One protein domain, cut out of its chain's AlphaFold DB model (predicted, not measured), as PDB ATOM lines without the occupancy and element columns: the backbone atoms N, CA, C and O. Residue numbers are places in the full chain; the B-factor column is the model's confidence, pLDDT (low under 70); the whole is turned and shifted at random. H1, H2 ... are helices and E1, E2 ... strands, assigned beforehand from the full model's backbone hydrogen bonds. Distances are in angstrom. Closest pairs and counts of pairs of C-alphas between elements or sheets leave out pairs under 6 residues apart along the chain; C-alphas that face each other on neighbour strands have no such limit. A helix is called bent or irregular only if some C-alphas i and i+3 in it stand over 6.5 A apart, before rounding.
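Overview. This is residues 96 to 197 of the 217 residues of the protein "ULP_PROTEASE domain-containing protein" of Phaseolus angularis (UniProt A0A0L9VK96). A twisted sheet of four strands has H3 packed along one face, and H1, the longest helix, lies side by side with H3, its first part near E1. The short, irregular H2 is over the opposite face, near E3. The printed part has 102 residues, with three named helices and four named strands in the order H1 E1 E2 E3 H2 E4 H3. The sheet runs E1 E2 E3 E4 and is mixed, and the class is mixed, helices and strands. The whole is compact, with a radius of gyration of the C-alphas of 13.5 A and spans of 41 by 29 by 21 A.

Along the chain. Find C-alpha 128 at (126.617, 119.853, 95.861); from there E1, residues 128 to 135, runs 22.4 A. E2, residues 138 to 145, runs 23.1 A; E3 is residues 150 to 154 and E4 residues 172 to 174. H1, residues 97 to 115, begins at C-alpha 97 (114.941, 126.107, 112.106) and is 27.2 A long. H2, residues 162 to 171, is 16.8 A long and irregular: C-alphas 163 and 166 are 8.1 A apart. H3, residues 186 to 196, covers 15.2 A and ends at C-alpha 196 (121.218, 109.948, 101.281).

Arrangement. Start with E1, E2 and E3, a meander, each strand the antiparallel neighbour of the one before. In the hairpin E1 and E2, N 131 and O 142 are 2.8 A apart, within hydrogen-bond range; in the hairpin E2 and E3, N 152 and O 143 are at 2.7 A. E4 is parallel to E3, with N 173 and O 151 at 2.8 A. E3, H2 and E4 form a strand-helix-strand unit, two parallel neighbour strands with a helix between, and its crossover is right-handed. H3 is on the sheet over E2, at a height of 8.2 A, and runs along the strands; the closest C-alphas of E2 and H3, Trp 139 and Cys 186, are 5.2 A apart. H2 is on the opposite face from H3, at a height of 9.1 A. H1 touches H3 with residues 100 to 107 alone, at a shallow tilt of 11 degrees, the same way; their closest C-alphas, Thr 107 and Glu 195, are 6.9 A apart. H1 and H2 are apart. In H1 and H3 every O i to N i+4 pair is within hydrogen-bond range; in H2 2 of 6 are, beside 2 of 7 O i to N i+3 pairs.

Size, cuts and confidence. The two C-alphas farthest apart, Gly 116 and Arg 162, are 41.5 A from each other. The printed part has no cut. The links H1 to E1 and E4 to H3 are long. The mean pLDDT of the printed part is 74.8, and residues 117 to 128 and 158 to 172 are among those under 70.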
ATOM      1  N   ASP A  96     112.322 122.312 113.860       87.00
ATOM      2  CA  ASP A  96     112.533 123.749 113.921       87.00
ATOM      3  C   ASP A  96     113.739 124.198 113.071       87.00
ATOM      4  O   ASP A  96     114.521 123.399 112.545       87.00
ATOM      5  N   ASN A  97     113.881 125.514 112.919       87.06
ATOM      6  CA  ASN A  97     114.941 126.107 112.106       87.06
ATOM      7  C   ASN A  97     116.342 125.894 112.709       87.06
ATOM      8  O   ASN A  97     117.310 125.792 111.955       87.06
ATOM      9  N   ILE A  98     116.460 125.848 114.040       84.62
ATOM     10  CA  ILE A  98     117.742 125.721 114.745       84.62
ATOM     11  C   ILE A  98     118.268 124.296 114.592       84.62
ATOM     12  O   ILE A  98     119.395 124.089 114.155       84.62
ATOM     13  N   VAL A  99     117.436 123.297 114.842       85.81
ATOM     14  CA  VAL A  99     117.734 121.886 114.633       85.81
ATOM     15  C   VAL A  99     118.080 121.607 113.177       85.81
ATOM     16  O   VAL A  99     119.069 120.921 112.928       85.81
ATOM     17  N   MET A 100     117.344 122.172 112.212       87.38
ATOM     18  CA  MET A 100     117.702 122.044 110.795       87.38
ATOM     19  C   MET A 100     119.102 122.618 110.517       87.38
ATOM     20  O   MET A 100     119.926 121.959 109.882       87.38
ATOM     21  N   LEU A 101     119.404 123.815 111.036       83.44
ATOM     22  CA  LEU A 101     120.718 124.445 110.901       83.44
ATOM     23  C   LEU A 101     121.830 123.552 111.474       83.44
ATOM     24  O   LEU A 101     122.801 123.249 110.782       83.44
ATOM     25  N   PHE A 102     121.677 123.062 112.702       81.69
ATOM     26  CA  PHE A 102     122.687 122.208 113.325       81.69
ATOM     27  C   PHE A 102     122.824 120.850 112.621       81.69
ATOM     28  O   PHE A 102     123.943 120.400 112.387       81.69
ATOM     29  N   ALA A 103     121.726 120.222 112.195       82.31
ATOM     30  CA  ALA A 103     121.768 118.965 111.445       82.31
ATOM     31  C   ALA A 103     122.519 119.109 110.111       82.31
ATOM     32  O   ALA A 103     123.308 118.238 109.725       82.31
ATOM     33  N   THR A 104     122.324 120.235 109.422       78.50
ATOM     34  CA  THR A 104     123.048 120.529 108.182       78.50
ATOM     35  C   THR A 104     124.549 120.712 108.410       78.50
ATOM     36  O   THR A 104     125.350 120.125 107.681       78.50
ATOM     37  N   ALA A 105     124.943 121.436 109.463       76.19
ATOM     38  CA  ALA A 105     126.344 121.606 109.841       76.19
ATOM     39  C   ALA A 105     127.000 120.265 110.215       76.19
ATOM     40  O   ALA A 105     128.086 119.941 109.729       76.19
ATOM     41  N   MET A 106     126.300 119.436 110.997       76.31
ATOM     42  CA  MET A 106     126.767 118.099 111.377       76.31
ATOM     43  C   MET A 106     126.939 117.176 110.171       76.31
ATOM     44  O   MET A 106     127.878 116.383 110.129       76.31
ATOM     45  N   THR A 107     126.078 117.291 109.159       73.75
ATOM     46  CA  THR A 107     126.196 116.510 107.919       73.75
ATOM     47  C   THR A 107     127.504 116.814 107.184       73.75
ATOM     48  O   THR A 107     128.172 115.889 106.717       73.75
ATOM     49  N   VAL A 108     127.901 118.089 107.115       74.19
ATOM     50  CA  VAL A 108     129.171 118.517 106.499       74.19
ATOM     51  C   VAL A 108     130.365 118.079 107.350       74.19
ATOM     52  O   VAL A 108     131.307 117.479 106.830       74.19
ATOM     53  N   TYR A 109     130.300 118.311 108.665       74.69
ATOM     54  CA  TYR A 109     131.337 117.904 109.615       74.69
ATOM     55  C   TYR A 109     131.620 116.398 109.537       74.69
ATOM     56  O   TYR A 109     132.771 115.991 109.375       74.69
ATOM     57  N   ASN A 110     130.572 115.569 109.575       70.62
ATOM     58  CA  ASN A 110     130.690 114.113 109.532       70.62
ATOM     59  C   ASN A 110     131.305 113.614 108.221       70.62
ATOM     60  O   ASN A 110     132.043 112.634 108.234       70.62
ATOM     61  N   GLN A 111     131.029 114.270 107.091       68.31
ATOM     62  CA  GLN A 111     131.657 113.906 105.819       68.31
ATOM     63  C   GLN A 111     133.154 114.167 105.836       68.31
ATOM     64  O   GLN A 111     133.924 113.276 105.476       68.31
ATOM     65  N   LEU A 112     133.561 115.351 106.303       72.81
ATOM     66  CA  LEU A 112     134.972 115.688 106.429       72.81
ATOM     67  C   LEU A 112     135.692 114.696 107.352       72.81
ATOM     68  O   LEU A 112     136.724 114.156 106.971       72.81
ATOM     69  N   HIS A 113     135.119 114.400 108.520       69.75
ATOM     70  CA  HIS A 113     135.761 113.535 109.514       69.75
ATOM     71  C   HIS A 113     135.818 112.068 109.083       69.75
ATOM     72  O   HIS A 113     136.831 111.410 109.293       69.75
ATOM     73  N   LYS A 114     134.748 111.541 108.473       70.75
ATOM     74  CA  LYS A 114     134.675 110.116 108.110       70.75
ATOM     75  C   LYS A 114     135.352 109.792 106.784       70.75
ATOM     76  O   LYS A 114     135.882 108.698 106.632       70.75
ATOM     77  N   SER A 115     135.295 110.701 105.811       70.06
ATOM     78  CA  SER A 115     135.774 110.431 104.447       70.06
ATOM     79  C   SER A 115     136.980 111.268 104.028       70.06
ATOM     80  O   SER A 115     137.525 111.042 102.951       70.06
ATOM     81  N   GLY A 116     137.395 112.248 104.841       72.12
ATOM     82  CA  GLY A 116     138.476 113.180 104.506       72.12
ATOM     83  C   GLY A 116     138.141 114.151 103.368       72.12
ATOM     84  O   GLY A 116     138.962 114.998 103.029       72.12
ATOM     85  N   MET A 117     136.947 114.052 102.773       65.69
ATOM     86  CA  MET A 117     136.534 114.826 101.608       65.69
ATOM     87  C   MET A 117     135.103 115.328 101.779       65.69
ATOM     88  O   MET A 117     134.177 114.572 102.067       65.69
ATOM     89  N   ILE A 118     134.898 116.622 101.557       67.31
ATOM     90  CA  ILE A 118     133.559 117.204 101.564       67.31
ATOM     91  C   ILE A 118     132.991 117.079 100.153       67.31
ATOM     92  O   ILE A 118     133.511 117.693  99.230       67.31
ATOM     93  N   THR A 119     131.925 116.295  99.987       62.75
ATOM     94  CA  THR A 119     131.233 116.102  98.695       62.75
ATOM     95  C   THR A 119     129.838 116.724  98.674       62.75
ATOM     96  O   THR A 119     129.228 116.872  97.617       62.75
ATOM     97  N   ARG A 120     129.307 117.113  99.835       64.94
ATOM     98  CA  ARG A 120     127.997 117.746  99.970       64.94
ATOM     99  C   ARG A 120     128.086 118.835 101.009       64.94
ATOM    100  O   ARG A 120     128.558 118.609 102.121       64.94
ATOM    101  N   CYS A 121     127.575 119.999 100.656       62.03
ATOM    102  CA  CYS A 121     127.642 121.150 101.518       62.03
ATOM    103  C   CYS A 121     126.273 121.771 101.672       62.03
ATOM    104  O   CYS A 121     125.615 122.155 100.705       62.03
ATOM    105  N   CYS A 122     125.872 121.927 102.918       63.78
ATOM    106  CA  CYS A 122     124.771 122.798 103.258       63.78
ATOM    107  C   CYS A 122     125.397 124.177 103.493       63.78
ATOM    108  O   CYS A 122     126.015 124.409 104.525       63.78
ATOM    109  N   PHE A 123     125.376 125.010 102.449       57.31
ATOM    110  CA  PHE A 123     126.068 126.305 102.348       57.31
ATOM    111  C   PHE A 123     127.577 126.334 102.700       57.31
ATOM    112  O   PHE A 123     127.974 126.948 103.684       57.31
ATOM    113  N   ASN A 124     128.417 125.754 101.820       42.25
ATOM    114  CA  ASN A 124     129.807 126.176 101.487       42.25
ATOM    115  C   ASN A 124     130.326 125.351 100.269       42.25
ATOM    116  O   ASN A 124     130.320 124.145 100.369       42.25
ATOM    117  N   PRO A 125     130.736 125.870  99.101       39.41
ATOM    118  CA  PRO A 125     130.615 125.129  97.836       39.41
ATOM    119  C   PRO A 125     131.864 124.344  97.411       39.41
ATOM    120  O   PRO A 125     132.850 124.976  97.060       39.41
ATOM    121  N   PHE A 126     131.786 123.012  97.258       40.44
ATOM    122  CA  PHE A 126     132.697 122.317  96.326       40.44
ATOM    123  C   PHE A 126     132.090 121.197  95.458       40.44
ATOM    124  O   PHE A 126     132.645 120.961  94.390       40.44
ATOM    125  N   PHE A 127     130.932 120.585  95.775       53.12
ATOM    126  CA  PHE A 127     130.371 119.529  94.896       53.12
ATOM    127  C   PHE A 127     128.827 119.482  94.792       53.12
ATOM    128  O   PHE A 127     128.310 119.411  93.676       53.12
ATOM    129  N   ALA A 128     128.074 119.636  95.890       58.53
ATOM    130  CA  ALA A 128     126.617 119.853  95.861       58.53
ATOM    131  C   ALA A 128     126.182 120.874  96.925       58.53
ATOM    132  O   ALA A 128     126.672 120.811  98.055       58.53
ATOM    133  N   LEU A 129     125.285 121.803  96.570       75.44
ATOM    134  CA  LEU A 129     124.733 122.816  97.481       75.44
ATOM    135  C   LEU A 129     123.295 122.458  97.865       75.44
ATOM    136  O   LEU A 129     122.412 122.492  97.010       75.44
ATOM    137  N   PHE A 130     123.059 122.177  99.146       82.62
ATOM    138  CA  PHE A 130     121.715 122.006  99.704       82.62
ATOM    139  C   PHE A 130     121.221 123.284 100.369       82.62
ATOM    140  O   PHE A 130     121.947 123.923 101.134       82.62
ATOM    141  N   VAL A 131     119.961 123.619 100.102       85.19
ATOM    142  CA  VAL A 131     119.259 124.793 100.626       85.19
ATOM    143  C   VAL A 131     117.924 124.341 101.227       85.19
ATOM    144  O   VAL A 131     116.888 124.382 100.545       85.19
ATOM    145  N   PRO A 132     117.914 123.886 102.494       86.81
ATOM    146  CA  PRO A 132     116.678 123.647 103.226       86.81
ATOM    147  C   PRO A 132     115.868 124.938 103.296       86.81
ATOM    148  O   PRO A 132     116.383 125.995 103.654       86.81
ATOM    149  N   THR A 133     114.600 124.858 102.927       86.56
ATOM    150  CA  THR A 133     113.693 125.999 102.855       86.56
ATOM    151  C   THR A 133     112.386 125.629 103.537       86.56
ATOM    152  O   THR A 133     111.829 124.562 103.277       86.56
ATOM    153  N   VAL A 134     111.887 126.521 104.389       87.69
ATOM    154  CA  VAL A 134     110.573 126.391 105.021       87.69
ATOM    155  C   VAL A 134     109.638 127.482 104.521       87.69
ATOM    156  O   VAL A 134     110.016 128.646 104.403       87.69
ATOM    157  N   GLY A 135     108.398 127.108 104.228       84.00
ATOM    158  CA  GLY A 135     107.339 128.038 103.853       84.00
ATOM    159  C   GLY A 135     105.977 127.362 103.886       84.00
ATOM    160  O   GLY A 135     105.861 126.163 103.637       84.00
ATOM    161  N   ASP A 136     104.936 128.121 104.231       84.00
ATOM    162  CA  ASP A 136     103.581 127.587 104.421       84.00
ATOM    163  C   ASP A 136     103.577 126.333 105.331       84.00
ATOM    164  O   ASP A 136     102.929 125.326 105.026       84.00
ATOM    165  N   ASP A 137     104.362 126.381 106.418       86.25
ATOM    166  CA  ASP A 137     104.465 125.324 107.436       86.25
ATOM    167  C   ASP A 137     104.946 123.955 106.884       86.25
ATOM    168  O   ASP A 137     104.521 122.881 107.317       86.25
ATOM    169  N   HIS A 138     105.826 123.990 105.876       88.88
ATOM    170  CA  HIS A 138     106.399 122.813 105.215       88.88
ATOM    171  C   HIS A 138     107.862 123.026 104.856       88.88
ATOM    172  O   HIS A 138     108.223 124.083 104.341       88.88
ATOM    173  N   TRP A 139     108.674 121.997 105.080       90.81
ATOM    174  CA  TRP A 139     110.075 121.958 104.686       90.81
ATOM    175  C   TRP A 139     110.249 121.280 103.326       90.81
ATOM    176  O   TRP A 139     109.694 120.212 103.073       90.81
ATOM    177  N   TRP A 140     111.077 121.871 102.472       89.00
ATOM    178  CA  TRP A 140     111.639 121.244 101.274       89.00
ATOM    179  C   TRP A 140     113.120 121.612 101.161       89.00
ATOM    180  O   TRP A 140     113.628 122.426 101.933       89.00
ATOM    181  N   CYS A 141     113.835 121.028 100.204       87.69
ATOM    182  CA  CYS A 141     115.231 121.372  99.961       87.69
ATOM    183  C   CYS A 141     115.486 121.586  98.472       87.69
ATOM    184  O   CYS A 141     115.072 120.772  97.647       87.69
ATOM    185  N   TYR A 142     116.165 122.679  98.128       85.38
ATOM    186  CA  TYR A 142     116.774 122.813  96.808       85.38
ATOM    187  C   TYR A 142     118.166 122.197  96.845       85.38
ATOM    188  O   TYR A 142     118.938 122.471  97.762       85.38
ATOM    189  N   CYS A 143     118.495 121.392  95.846       82.94
ATOM    190  CA  CYS A 143     119.814 120.796  95.695       82.94
ATOM    191  C   CYS A 143     120.400 121.213  94.349       82.94
ATOM    192  O   CYS A 143     119.781 120.996  93.315       82.94
ATOM    193  N   VAL A 144     121.585 121.813  94.346       79.38
ATOM    194  CA  VAL A 144     122.319 122.135  93.118       79.38
ATOM    195  C   VAL A 144     123.475 121.165  92.979       79.38
ATOM    196  O   VAL A 144     124.350 121.125  93.846       79.38
ATOM    197  N   ASN A 145     123.517 120.439  91.866       76.25
ATOM    198  CA  ASN A 145     124.735 119.773  91.442       76.25
ATOM    199  C   ASN A 145     125.597 120.773  90.662       76.25
ATOM    200  O   ASN A 145     125.266 121.168  89.544       76.25
ATOM    201  N   CYS A 146     126.730 121.172  91.239       72.38
ATOM    202  CA  CYS A 146     127.627 122.139  90.610       72.38
ATOM    203  C   CYS A 146     128.335 121.586  89.359       72.38
ATOM    204  O   CYS A 146     128.697 122.359  88.473       72.38
ATOM    205  N   GLN A 147     128.525 120.265  89.274       69.62
ATOM    206  CA  GLN A 147     129.174 119.597  88.146       69.62
ATOM    207  C   GLN A 147     128.239 119.481  86.937       69.62
ATOM    208  O   GLN A 147     128.628 119.873  85.837       69.62
ATOM    209  N   SER A 148     127.013 118.981  87.126       75.19
ATOM    210  CA  SER A 148     126.028 118.865  86.036       75.19
ATOM    211  C   SER A 148     125.272 120.167  85.758       75.19
ATOM    212  O   SER A 148     124.686 120.317  84.688       75.19
ATOM    213  N   ARG A 149     125.337 121.138  86.683       77.06
ATOM    214  CA  ARG A 149     124.581 122.407  86.667       77.06
ATOM    215  C   ARG A 149     123.067 122.206  86.737       77.06
ATOM    216  O   ARG A 149     122.303 123.067  86.304       77.06
ATOM    217  N   GLU A 150     122.646 121.078  87.290       77.38
ATOM    218  CA  GLU A 150     121.244 120.753  87.506       77.38
ATOM    219  C   GLU A 150     120.788 121.237  88.882       77.38
ATOM    220  O   GLU A 150     121.527 121.189  89.870       77.38
ATOM    221  N   LEU A 151     119.547 121.709  88.931       80.12
ATOM    222  CA  LEU A 151     118.860 122.117  90.146       80.12
ATOM    223  C   LEU A 151     117.726 121.124  90.398       80.12
ATOM    224  O   LEU A 151     116.890 120.917  89.524       80.12
ATOM    225  N   PHE A 152     117.684 120.555  91.596       81.00
ATOM    226  CA  PHE A 152     116.709 119.566  92.037       81.00
ATOM    227  C   PHE A 152     115.826 120.134  93.151       81.00
ATOM    228  O   PHE A 152     116.306 120.866  94.022       81.00
ATOM    229  N   ILE A 153     114.540 119.771  93.153       83.44
ATOM    230  CA  ILE A 153     113.651 119.973  94.309       83.44
ATOM    231  C   ILE A 153     113.457 118.643  95.020       83.44
ATOM    232  O   ILE A 153     112.922 117.695  94.446       83.44
ATOM    233  N   LEU A 154     113.823 118.627  96.297       85.62
ATOM    234  CA  LEU A 154     113.582 117.528  97.214       85.62
ATOM    235  C   LEU A 154     112.381 117.891  98.093       85.62
ATOM    236  O   LEU A 154     112.505 118.641  99.065       85.62
ATOM    237  N   ASP A 155     111.196 117.419  97.703       86.88
ATOM    238  CA  ASP A 155     109.922 117.762  98.340       86.88
ATOM    239  C   ASP A 155     109.042 116.529  98.535       86.88
ATOM    240  O   ASP A 155     108.516 115.946  97.589       86.88
ATOM    241  N   SER A 156     108.829 116.180  99.796       84.19
ATOM    242  CA  SER A 156     108.045 115.031 100.220       84.19
ATOM    243  C   SER A 156     106.529 115.191 100.082       84.19
ATOM    244  O   SER A 156     105.832 114.187 100.116       84.19
ATOM    245  N   LEU A 157     105.961 116.395  99.941       82.69
ATOM    246  CA  LEU A 157     104.505 116.545  99.736       82.69
ATOM    247  C   LEU A 157     104.091 116.536  98.263       82.69
ATOM    248  O   LEU A 157     102.895 116.563  97.961       82.69
ATOM    249  N   GLY A 158     105.055 116.490  97.346       67.81
ATOM    250  CA  GLY A 158     104.780 116.563  95.921       67.81
ATOM    251  C   GLY A 158     104.170 117.905  95.482       67.81
ATOM    252  O   GLY A 158     103.791 118.791  96.254       67.81
ATOM    253  N   HIS A 159     104.116 118.105  94.168       61.72
ATOM    254  CA  HIS A 159     103.850 119.414  93.575       61.72
ATOM    255  C   HIS A 159     102.377 119.828  93.652       61.72
ATOM    256  O   HIS A 159     101.538 119.185  93.026       61.72
ATOM    257  N   LYS A 160     102.089 120.959  94.326       53.88
ATOM    258  CA  LYS A 160     100.920 121.848  94.074       53.88
ATOM    259  C   LYS A 160     100.920 123.179  94.855       53.88
ATOM    260  O   LYS A 160      99.882 123.837  94.940       53.88
ATOM    261  N   ARG A 161     102.048 123.624  95.421       60.34
ATOM    262  CA  ARG A 161     102.077 124.874  96.201       60.34
ATOM    263  C   ARG A 161     102.242 126.093  95.290       60.34
ATOM    264  O   ARG A 161     103.259 126.255  94.623       60.34
ATOM    265  N   ARG A 162     101.210 126.948  95.254       53.12
ATOM    266  CA  ARG A 162     101.112 128.134  94.377       53.12
ATOM    267  C   ARG A 162     102.217 129.170  94.626       53.12
ATOM    268  O   ARG A 162     102.526 129.946  93.729       53.12
ATOM    269  N   THR A 163     102.823 129.159  95.810       59.25
ATOM    270  CA  THR A 163     103.799 130.146  96.291       59.25
ATOM    271  C   THR A 163     105.217 129.968  95.727       59.25
ATOM    272  O   THR A 163     106.000 130.909  95.790       59.25
ATOM    273  N   ARG A 164     105.549 128.825  95.101       66.19
ATOM    274  CA  ARG A 164     106.903 128.532  94.564       66.19
ATOM    275  C   ARG A 164     107.035 128.616  93.038       66.19
ATOM    276  O   ARG A 164     108.103 128.369  92.487       66.19
ATOM    277  N   TYR A 165     105.959 128.991  92.344       62.72
ATOM    278  CA  TYR A 165     105.840 128.855  90.888       62.72
ATOM    279  C   TYR A 165     106.968 129.528  90.088       62.72
ATOM    280  O   TYR A 165     107.371 129.005  89.054       62.72
ATOM    281  N   ALA A 166     107.493 130.667  90.549       62.88
ATOM    282  CA  ALA A 166     108.547 131.390  89.837       62.88
ATOM    283  C   ALA A 166     109.901 130.653  89.845       62.88
ATOM    284  O   ALA A 166     110.570 130.619  88.816       62.88
ATOM    285  N   ILE A 167     110.278 130.042  90.976       65.50
ATOM    286  CA  ILE A 167     111.549 129.314  91.128       65.50
ATOM    287  C   ILE A 167     111.431 127.932  90.480       65.50
ATOM    288  O   ILE A 167     112.270 127.574  89.656       65.50
ATOM    289  N   ASP A 168     110.339 127.210  90.756       67.81
ATOM    290  CA  ASP A 168     110.075 125.875  90.198       67.81
ATOM    291  C   ASP A 168     110.045 125.884  88.657       67.81
ATOM    292  O   ASP A 168     110.414 124.898  88.020       67.81
ATOM    293  N   LYS A 169     109.603 126.992  88.043       65.25
ATOM    294  CA  LYS A 169     109.515 127.148  86.582       65.25
ATOM    295  C   LYS A 169     110.863 127.447  85.922       65.25
ATOM    296  O   LYS A 169     110.995 127.206  84.726       65.25
ATOM    297  N   ALA A 170     111.823 128.009  86.654       60.12
ATOM    298  CA  ALA A 170     113.021 128.560  86.040       60.12
ATOM    299  C   ALA A 170     113.922 127.466  85.455       60.12
ATOM    300  O   ALA A 170     114.260 127.577  84.283       60.12
ATOM    301  N   MET A 171     114.310 126.431  86.216       54.97
ATOM    302  CA  MET A 171     115.330 125.457  85.768       54.97
ATOM    303  C   MET A 171     115.322 124.115  86.544       54.97
ATOM    304  O   MET A 171     116.372 123.489  86.664       54.97
ATOM    305  N   VAL A 172     114.198 123.677  87.136       68.38
ATOM    306  CA  VAL A 172     114.233 122.605  88.158       68.38
ATOM    307  C   VAL A 172     113.854 121.211  87.636       68.38
ATOM    308  O   VAL A 172     112.752 121.011  87.121       68.38
ATOM    309  N   ILE A 173     114.731 120.234  87.877       70.06
ATOM    310  CA  ILE A 173     114.448 118.799  87.813       70.06
ATOM    311  C   ILE A 173     113.745 118.371  89.105       70.06
ATOM    312  O   ILE A 173     114.113 118.747  90.218       70.06
ATOM    313  N   LYS A 174     112.674 117.602  88.960       71.19
ATOM    314  CA  LYS A 174     111.877 117.121  90.087       71.19
ATOM    315  C   LYS A 174     112.247 115.675  90.336       71.19
ATOM    316  O   LYS A 174     112.091 114.859  89.433       71.19
ATOM    317  N   GLU A 175     112.725 115.393  91.538       70.56
ATOM    318  CA  GLU A 175     113.047 114.028  91.931       70.56
ATOM    319  C   GLU A 175     111.781 113.281  92.337       70.56
ATOM    320  O   GLU A 175     110.922 113.826  93.041       70.56
ATOM    321  N   ASP A 176     111.675 112.029  91.894       70.88
ATOM    322  CA  ASP A 176     110.604 111.120  92.300       70.88
ATOM    323  C   ASP A 176     110.902 110.594  93.705       70.88
ATOM    324  O   ASP A 176     111.399 109.490  93.900       70.88
ATOM    325  N   LEU A 177     110.704 111.458  94.700       73.50
ATOM    326  CA  LEU A 177     110.967 111.135  96.092       73.50
ATOM    327  C   LEU A 177     109.753 110.486  96.756       73.50
ATOM    328  O   LEU A 177     108.605 110.791  96.421       73.50
ATOM    329  N   PRO A 178     109.984 109.674  97.794       72.81
ATOM    330  CA  PRO A 178     108.908 109.140  98.608       72.81
ATOM    331  C   PRO A 178     107.985 110.233  99.163       72.81
ATOM    332  O   PRO A 178     108.410 111.157  99.861       72.81
ATOM    333  N   ILE A 179     106.691 110.103  98.871       76.75
ATOM    334  CA  ILE A 179     105.679 111.062  99.316       76.75
ATOM    335  C   ILE A 179     105.366 110.819 100.794       76.75
ATOM    336  O   ILE A 179     105.048 109.699 101.201       76.75
ATOM    337  N   GLN A 180     105.421 111.872 101.606       78.56
ATOM    338  CA  GLN A 180     105.046 111.788 103.011       78.56
ATOM    339  C   GLN A 180     103.535 111.569 103.161       78.56
ATOM    340  O   GLN A 180     102.742 112.265 102.523       78.56
ATOM    341  N   PRO A 181     103.101 110.661 104.050       76.62
ATOM    342  CA  PRO A 181     101.680 110.412 104.284       76.62
ATOM    343  C   PRO A 181     101.039 111.400 105.275       76.62
ATOM    344  O   PRO A 181      99.831 111.358 105.490       76.62
ATOM    345  N   ASN A 182     101.828 112.262 105.924       82.88
ATOM    346  CA  ASN A 182     101.382 113.148 107.003       82.88
ATOM    347  C   ASN A 182     101.812 114.607 106.773       82.88
ATOM    348  O   ASN A 182     102.311 114.955 105.708       82.88
ATOM    349  N   THR A 183     101.585 115.491 107.746       84.25
ATOM    350  CA  THR A 183     101.834 116.939 107.625       84.25
ATOM    351  C   THR A 183     103.027 117.444 108.436       84.25
ATOM    352  O   THR A 183     103.250 118.654 108.462       84.25
ATOM    353  N   TYR A 184     103.780 116.567 109.106       84.50
ATOM    354  CA  TYR A 184     104.778 116.958 110.112       84.50
ATOM    355  C   TYR A 184     106.190 116.411 109.857       84.50
ATOM    356  O   TYR A 184     107.152 117.070 110.239       84.50
ATOM    357  N   ASP A 185     106.346 115.313 109.113       87.06
ATOM    358  CA  ASP A 185     107.662 114.684 108.903       87.06
ATOM    359  C   ASP A 185     108.553 115.401 107.867       87.06
ATOM    360  O   ASP A 185     109.718 115.050 107.709       87.06
ATOM    361  N   CYS A 186     108.051 116.432 107.179       89.62
ATOM    362  CA  CYS A 186     108.762 117.137 106.101       89.62
ATOM    363  C   CYS A 186     110.213 117.538 106.433       89.62
ATOM    364  O   CYS A 186     111.101 117.365 105.600       89.62
ATOM    365  N   GLY A 187     110.484 118.017 107.652       88.00
ATOM    366  CA  GLY A 187     111.840 118.384 108.074       88.00
ATOM    367  C   GLY A 187     112.769 117.177 108.249       88.00
ATOM    368  O   GLY A 187     113.919 117.220 107.818       88.00
ATOM    369  N   LEU A 188     112.267 116.069 108.807       87.56
ATOM    370  CA  LEU A 188     113.020 114.812 108.924       87.56
ATOM    371  C   LEU A 188     113.351 114.242 107.543       87.56
ATOM    372  O   LEU A 188     114.470 113.791 107.304       87.56
ATOM    373  N   LEU A 189     112.395 114.321 106.618       85.81
ATOM    374  CA  LEU A 189     112.565 113.867 105.241       85.81
ATOM    375  C   LEU A 189     113.611 114.696 104.502       85.81
ATOM    376  O   LEU A 189     114.493 114.119 103.879       85.81
ATOM    377  N   VAL A 190     113.586 116.026 104.640       86.81
ATOM    378  CA  VAL A 190     114.632 116.908 104.097       86.81
ATOM    379  C   VAL A 190     116.015 116.538 104.633       86.81
ATOM    380  O   VAL A 190     116.937 116.372 103.834       86.81
ATOM    381  N   MET A 191     116.167 116.353 105.950       84.88
ATOM    382  CA  MET A 191     117.443 115.924 106.540       84.88
ATOM    383  C   MET A 191     117.916 114.592 105.951       84.88
ATOM    384  O   MET A 191     119.077 114.466 105.562       84.88
ATOM    385  N   LYS A 192     117.003 113.630 105.788       81.12
ATOM    386  CA  LYS A 192     117.337 112.334 105.200       81.12
ATOM    387  C   LYS A 192     117.694 112.420 103.719       81.12
ATOM    388  O   LYS A 192     118.635 111.761 103.288       81.12
ATOM    389  N   TYR A 193     116.987 113.231 102.933       81.81
ATOM    390  CA  TYR A 193     117.310 113.416 101.520       81.81
ATOM    391  C   TYR A 193     118.724 113.968 101.347       81.81
ATOM    392  O   TYR A 193     119.463 113.465 100.507       81.81
ATOM    393  N   MET A 194     119.136 114.922 102.188       81.56
ATOM    394  CA  MET A 194     120.512 115.436 102.190       81.56
ATOM    395  C   MET A 194     121.537 114.359 102.571       81.56
ATOM    396  O   MET A 194     122.578 114.239 101.926       81.56
ATOM    397  N   GLU A 195     121.240 113.555 103.595       77.62
ATOM    398  CA  GLU A 195     122.108 112.463 104.054       77.62
ATOM    399  C   GLU A 195     122.287 111.365 102.995       77.62
ATOM    400  O   GLU A 195     123.386 110.830 102.834       77.62
ATOM    401  N   LEU A 196     121.222 111.028 102.265       75.50
ATOM    402  CA  LEU A 196     121.218 109.948 101.281       75.50
ATOM    403  C   LEU A 196     121.626 110.393  99.880       75.50
ATOM    404  O   LEU A 196     121.975 109.531  99.080       75.50
ATOM    405  N   TRP A 197     121.599 111.686  99.560       75.50
ATOM    406  CA  TRP A 197     121.917 112.168  98.217       75.50
ATOM    407  C   TRP A 197     123.322 111.757  97.779       75.50
ATOM    408  O   TRP A 197     124.297 112.073  98.456       75.50
TER     409      TRP A 197